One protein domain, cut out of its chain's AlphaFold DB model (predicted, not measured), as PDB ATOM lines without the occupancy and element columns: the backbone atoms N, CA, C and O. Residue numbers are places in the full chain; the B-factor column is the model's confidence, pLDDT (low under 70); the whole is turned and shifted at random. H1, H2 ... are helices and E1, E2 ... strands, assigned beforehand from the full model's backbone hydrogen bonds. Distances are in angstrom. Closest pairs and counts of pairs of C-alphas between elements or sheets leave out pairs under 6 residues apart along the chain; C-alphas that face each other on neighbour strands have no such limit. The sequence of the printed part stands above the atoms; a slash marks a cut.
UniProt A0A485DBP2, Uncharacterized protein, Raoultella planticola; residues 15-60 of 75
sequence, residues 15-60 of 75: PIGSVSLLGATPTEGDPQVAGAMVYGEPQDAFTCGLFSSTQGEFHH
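Overview. This is residues 15 to 60 of the 75 residues of an uncharacterized protein of Raoultella planticola (UniProt A0A485DBP2). A long two-stranded hairpin, E3 and E4, folds back on itself like a hook at residues 29 to 31 and 54 to 56 into a short two-stranded ribbon, E2 and E5. The short helix H1 sits in the crook, and E1 lies beside E3 at that end. The 46 printed residues include E1, H1, E2, E3, E4 and E5 in chain order; the sheets E1 - E3 - E4 and E2 - E5 are antiparallel, and the class is mostly strand. The whole is only just loose, close to compact, with a radius of gyration of the C-alphas of 11.6 A and spans of 32 by 15 by 12 A.

Arrangement. Start at E1, residues 15 to 18, an edge strand antiparallel to E3, residues 32 to 39; N 33 and O 17 are 2.8 A apart, within hydrogen-bond range. H1, residues 19 to 22, only grazes this sheet; its closest C-alphas with E3 are those of Val 19 and Gln 32, 6.1 A apart. H1 is too short for any O i to N i+4 pair. Next, E2, residues 25 to 28, is antiparallel to E5, residues 57 to 59, with N 27 and O 57 at 2.8 A. E3 forms a hairpin with E4, residues 48 to 53, at 164 degrees between directions; look at N 50 and O 36, 2.8 A apart. E3 and E5 are apart.

Along the chain. Find C-alpha 15 at (1.250, -33.788, 36.182), where E1 begins. E3 runs 22.7 A from C-alpha 32 at (-4.116, -30.249, 31.246), and E4 returns over 16.7 A. E5 ends at C-alpha 59, (-1.620, -27.243, 18.154).

Size, cuts and confidence. The C-alphas farthest apart, of Gly 29 and Ala 45, are 32.8 A apart. The printed part has no cut, no link is long, and no printed residue is under 70 in pLDDT.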
ATOM      1  N   PRO A  15       1.875 -34.999  36.696       95.88
ATOM      2  CA  PRO A  15       1.250 -33.788  36.182       95.88
ATOM      3  C   PRO A  15       2.296 -32.826  35.620       95.88
ATOM      4  O   PRO A  15       3.265 -32.482  36.293       95.88
ATOM      5  N   ILE A  16       2.071 -32.371  34.391       94.75
ATOM      6  CA  ILE A  16       2.874 -31.328  33.741       94.75
ATOM      7  C   ILE A  16       2.127 -29.990  33.815       94.75
ATOM      8  O   ILE A  16       2.748 -28.952  34.021       94.75
ATOM      9  N   GLY A  17       0.794 -30.018  33.704       94.62
ATOM     10  CA  GLY A  17      -0.062 -28.828  33.711       94.62
ATOM     11  C   GLY A  17      -0.561 -28.478  32.311       94.62
ATOM     12  O   GLY A  17      -0.724 -29.366  31.481       94.62
ATOM     13  N   SER A  18      -0.832 -27.205  32.036       95.19
ATOM     14  CA  SER A  18      -1.365 -26.790  30.731       95.19
ATOM     15  C   SER A  18      -0.416 -27.166  29.584       95.19
ATOM     16  O   SER A  18       0.805 -27.016  29.701       95.19
ATOM     17  N   VAL A  19      -0.973 -27.572  28.440       94.00
ATOM     18  CA  VAL A  19      -0.231 -27.824  27.184       94.00
ATOM     19  C   VAL A  19       0.669 -26.655  26.761       94.00
ATOM     20  O   VAL A  19       1.691 -26.862  26.107       94.00
ATOM     21  N   SER A  20       0.345 -25.435  27.192       93.25
ATOM     22  CA  SER A  20       1.154 -24.235  26.949       93.25
ATOM     23  C   SER A  20       2.562 -24.325  27.549       93.25
ATOM     24  O   SER A  20       3.510 -23.789  26.977       93.25
ATOM     25  N   LEU A  21       2.737 -25.046  28.663       91.19
ATOM     26  CA  LEU A  21       4.051 -25.277  29.282       91.19
ATOM     27  C   LEU A  21       4.965 -26.146  28.410       91.19
ATOM     28  O   LEU A  21       6.185 -26.084  28.542       91.19
ATOM     29  N   LEU A  22       4.378 -26.922  27.496       88.69
ATOM     30  CA  LEU A  22       5.093 -27.719  26.503       88.69
ATOM     31  C   LEU A  22       5.324 -26.954  25.192       88.69
ATOM     32  O   LEU A  22       5.826 -27.530  24.234       88.69
ATOM     33  N   GLY A  23       4.953 -25.671  25.117       90.00
ATOM     34  CA  GLY A  23       5.070 -24.865  23.900       90.00
ATOM     35  C   GLY A  23       3.992 -25.152  22.851       90.00
ATOM     36  O   GLY A  23       4.110 -24.693  21.718       90.00
ATOM     37  N   ALA A  24       2.947 -25.908  23.197       93.06
ATOM     38  CA  ALA A  24       1.746 -26.000  22.375       93.06
ATOM     39  C   ALA A  24       0.841 -24.774  22.584       93.06
ATOM     40  O   ALA A  24       0.928 -24.082  23.592       93.06
ATOM     41  N   THR A  25      -0.057 -24.520  21.638       94.94
ATOM     42  CA  THR A  25      -1.068 -23.462  21.732       94.94
ATOM     43  C   THR A  25      -2.456 -24.099  21.804       94.94
ATOM     44  O   THR A  25      -2.843 -24.764  20.839       94.94
ATOM     45  N   PRO A  26      -3.215 -23.930  22.906       95.25
ATOM     46  CA  PRO A  26      -4.613 -24.349  22.968       95.25
ATOM     47  C   PRO A  26      -5.450 -23.658  21.889       95.25
ATOM     48  O   PRO A  26      -5.324 -22.451  21.676       95.25
ATOM     49  N   THR A  27      -6.322 -24.413  21.230       96.50
ATOM     50  CA  THR A  27      -7.306 -23.901  20.263       96.50
ATOM     51  C   THR A  27      -8.734 -24.019  20.791       96.50
ATOM     52  O   THR A  27      -9.575 -23.197  20.434       96.50
ATOM     53  N   GLU A  28      -8.992 -24.967  21.698       97.50
ATOM     54  CA  GLU A  28     -10.257 -25.103  22.423       97.50
ATOM     55  C   GLU A  28     -10.021 -25.618  23.853       97.50
ATOM     56  O   GLU A  28      -9.320 -26.610  24.066       97.50
ATOM     57  N   GLY A  29     -10.643 -24.966  24.842       95.94
ATOM     58  CA  GLY A  29     -10.504 -25.316  26.260       95.94
ATOM     59  C   GLY A  29      -9.130 -24.978  26.856       95.94
ATOM     60  O   GLY A  29      -8.368 -24.195  26.292       95.94
ATOM     61  N   ASP A  30      -8.821 -25.573  28.014       95.31
ATOM     62  CA  ASP A  30      -7.492 -25.522  28.651       95.31
ATOM     63  C   ASP A  30      -7.005 -26.947  28.981       95.31
ATOM     64  O   ASP A  30      -7.121 -27.402  30.127       95.31
ATOM     65  N   PRO A  31      -6.517 -27.694  27.971       97.31
ATOM     66  CA  PRO A  31      -6.070 -29.066  28.165       97.31
ATOM     67  C   PRO A  31      -4.923 -29.142  29.183       97.31
ATOM     68  O   PRO A  31      -3.861 -28.542  28.994       97.31
ATOM     69  N   GLN A  32      -5.135 -29.907  30.256       97.62
ATOM     70  CA  GLN A  32      -4.116 -30.249  31.246       97.62
ATOM     71  C   GLN A  32      -3.498 -31.597  30.895       97.62
ATOM     72  O   GLN A  32      -4.211 -32.545  30.556       97.62
ATOM     73  N   VAL A  33      -2.180 -31.697  31.012       96.38
ATOM     74  CA  VAL A  33      -1.420 -32.877  30.607       96.38
ATOM     75  C   VAL A  33      -0.628 -33.488  31.749       96.38
ATOM     76  O   VAL A  33      -0.200 -32.813  32.691       96.38
ATOM     77  N   ALA A  34      -0.409 -34.790  31.627       96.44
ATOM     78  CA  ALA A  34       0.471 -35.569  32.482       96.44
ATOM     79  C   ALA A  34       1.249 -36.578  31.630       96.44
ATOM     80  O   ALA A  34       0.736 -37.066  30.616       96.44
ATOM     81  N   GLY A  35       2.472 -36.905  32.042       93.19
ATOM     82  CA  GLY A  35       3.342 -37.801  31.288       93.19
ATOM     83  C   GLY A  35       4.277 -38.632  32.157       93.19
ATOM     84  O   GLY A  35       4.508 -38.333  33.327       93.19
ATOM     85  N   ALA A  36       4.818 -39.694  31.568       91.44
ATOM     86  CA  ALA A  36       5.847 -40.525  32.180       91.44
ATOM     87  C   ALA A  36       6.844 -40.977  31.116       91.44
ATOM     88  O   ALA A  36       6.450 -41.510  30.076       91.44
ATOM     89  N   MET A  37       8.138 -40.797  31.381       90.25
ATOM     90  CA  MET A  37       9.189 -41.355  30.535       90.25
ATOM     91  C   MET A  37       9.278 -42.858  30.776       90.25
ATOM     92  O   MET A  37       9.315 -43.319  31.914       90.25
ATOM     93  N   VAL A  38       9.300 -43.629  29.693       88.62
ATOM     94  CA  VAL A  38       9.379 -45.095  29.746       88.62
ATOM     95  C   VAL A  38      10.690 -45.636  29.186       88.62
ATOM     96  O   VAL A  38      11.042 -46.794  29.413       88.62
ATOM     97  N   TYR A  39      11.414 -44.801  28.445       87.75
ATOM     98  CA  TYR A  39      12.755 -45.083  27.966       87.75
ATOM     99  C   TYR A  39      13.511 -43.780  27.701       87.75
ATOM    100  O   TYR A  39      12.976 -42.888  27.042       87.75
ATOM    101  N   GLY A  40      14.774 -43.739  28.128       86.62
ATOM    102  CA  GLY A  40      15.668 -42.599  27.930       86.62
ATOM    103  C   GLY A  40      15.332 -41.402  28.821       86.62
ATOM    104  O   GLY A  40      14.214 -41.257  29.317       86.62
ATOM    105  N   GLU A  41      16.322 -40.542  29.006       87.69
ATOM    106  CA  GLU A  41      16.206 -39.248  29.679       87.69
ATOM    107  C   GLU A  41      15.876 -38.144  28.665       87.69
ATOM    108  O   GLU A  41      16.246 -38.277  27.504       87.69
ATOM    109  N   PRO A  42      15.252 -37.014  29.051       80.81
ATOM    110  CA  PRO A  42      14.830 -35.962  28.110       80.81
ATOM    111  C   PRO A  42      15.916 -35.427  27.155       80.81
ATOM    112  O   PRO A  42      15.605 -34.913  26.085       80.81
ATOM    113  N   GLN A  43      17.184 -35.555  27.539       85.06
ATOM    114  CA  GLN A  43      18.362 -35.131  26.777       85.06
ATOM    115  C   GLN A  43      18.948 -36.227  25.870       85.06
ATOM    116  O   GLN A  43      19.865 -35.949  25.092       85.06
ATOM    117  N   ASP A  44      18.448 -37.458  25.951       86.75
ATOM    118  CA  ASP A  44      18.916 -38.554  25.113       86.75
ATOM    119  C   ASP A  44      18.453 -38.375  23.665       86.75
ATOM    120  O   ASP A  44      17.360 -37.895  23.372       86.75
ATOM    121  N   ALA A  45      19.282 -38.841  22.726       86.56
ATOM    122  CA  ALA A  45      18.967 -38.797  21.297       86.56
ATOM    123  C   ALA A  45      17.730 -39.635  20.917       86.56
ATOM    124  O   ALA A  45      17.167 -39.450  19.838       86.56
ATOM    125  N   PHE A  46      17.330 -40.577  21.775       84.50
ATOM    126  CA  PHE A  46      16.138 -41.392  21.600       84.50
ATOM    127  C   PHE A  46      15.444 -41.594  22.941       84.50
ATOM    128  O   PHE A  46      16.013 -42.177  23.866       84.50
ATOM    129  N   THR A  47      14.194 -41.156  23.007       88.62
ATOM    130  CA  THR A  47      13.358 -41.253  24.197       88.62
ATOM    131  C   THR A  47      11.968 -41.746  23.826       88.62
ATOM    132  O   THR A  47      11.515 -41.610  22.688       88.62
ATOM    133  N   CYS A  48      11.282 -42.355  24.789       87.94
ATOM    134  CA  CYS A  48       9.881 -42.737  24.670       87.94
ATOM    135  C   CYS A  48       9.166 -42.418  25.980       87.94
ATOM    136  O   CYS A  48       9.707 -42.652  27.063       87.94
ATOM    137  N   GLY A  49       7.925 -41.954  25.884       88.94
ATOM    138  CA  GLY A  49       7.088 -41.652  27.035       88.94
ATOM    139  C   GLY A  49       5.616 -41.891  26.741       88.94
ATOM    140  O   GLY A  49       5.203 -42.004  25.586       88.94
ATOM    141  N   LEU A  50       4.836 -41.978  27.808       90.81
ATOM    142  CA  LEU A  50       3.385 -41.953  27.766       90.81
ATOM    143  C   LEU A  50       2.897 -40.539  28.039       90.81
ATOM    144  O   LEU A  50       3.490 -39.805  28.831       90.81
ATOM    145  N   PHE A  51       1.801 -40.187  27.384       91.50
ATOM    146  CA  PHE A  51       1.215 -38.861  27.435       91.50
ATOM    147  C   PHE A  51      -0.300 -38.982  27.573       91.50
ATOM    148  O   PHE A  51      -0.932 -39.796  26.898       91.50
ATOM    149  N   SER A  52      -0.873 -38.160  28.443       94.25
ATOM    150  CA  SER A  52      -2.315 -38.010  28.606       94.25
ATOM    151  C   SER A  52      -2.685 -36.534  28.592       94.25
ATOM    152  O   SER A  52      -1.891 -35.685  28.998       94.25
ATOM    153  N   SER A  53      -3.901 -36.249  28.139       96.56
ATOM    154  CA  SER A  53      -4.483 -34.914  28.135       96.56
ATOM    155  C   SER A  53      -5.924 -35.003  28.610       96.56
ATOM    156  O   SER A  53      -6.641 -35.939  28.247       96.56
ATOM    157  N   THR A  54      -6.370 -34.013  29.379       97.31
ATOM    158  CA  THR A  54      -7.803 -33.759  29.543       97.31
ATOM    159  C   THR A  54      -8.403 -33.298  28.213       97.31
ATOM    160  O   THR A  54      -7.684 -32.980  27.261       97.31
ATOM    161  N   GLN A  55      -9.732 -33.264  28.140       97.44
ATOM    162  CA  GLN A  55     -10.453 -32.850  26.940       97.44
ATOM    163  C   GLN A  55     -10.097 -31.417  26.507       97.44
ATOM    164  O   GLN A  55      -9.962 -30.523  27.343       97.44
ATOM    165  N   GLY A  56     -10.002 -31.226  25.193       94.88
ATOM    166  CA  GLY A  56      -9.830 -29.950  24.506       94.88
ATOM    167  C   GLY A  56      -8.991 -30.134  23.242       94.88
ATOM    168  O   GLY A  56      -8.722 -31.267  22.833       94.88
ATOM    169  N   GLU A  57      -8.567 -29.030  22.640       96.44
ATOM    170  CA  GLU A  57      -7.796 -29.028  21.398       96.44
ATOM    171  C   GLU A  57      -6.570 -28.126  21.520       96.44
ATOM    172  O   GLU A  57      -6.608 -27.073  22.162       96.44
ATOM    173  N   PHE A  58      -5.465 -28.541  20.905       94.81
ATOM    174  CA  PHE A  58      -4.235 -27.762  20.876       94.81
ATOM    175  C   PHE A  58      -3.386 -28.094  19.651       94.81
ATOM    176  O   PHE A  58      -3.383 -29.218  19.150       94.81
ATOM    177  N   HIS A  59      -2.620 -27.106  19.204       93.31
ATOM    178  CA  HIS A  59      -1.620 -27.243  18.154       93.31
ATOM    179  C   HIS A  59      -0.222 -27.285  18.765       93.31
ATOM    180  O   HIS A  59       0.121 -26.452  19.603       93.31
ATOM    181  N   HIS A  60       0.602 -28.233  18.329       85.88
ATOM    182  CA  HIS A  60       2.003 -28.310  18.725       85.88
ATOM    183  C   HIS A  60       2.885 -28.282  17.478       85.88
ATOM    184  O   HIS A  60       2.901 -29.232  16.693       85.88
TER     185      HIS A  60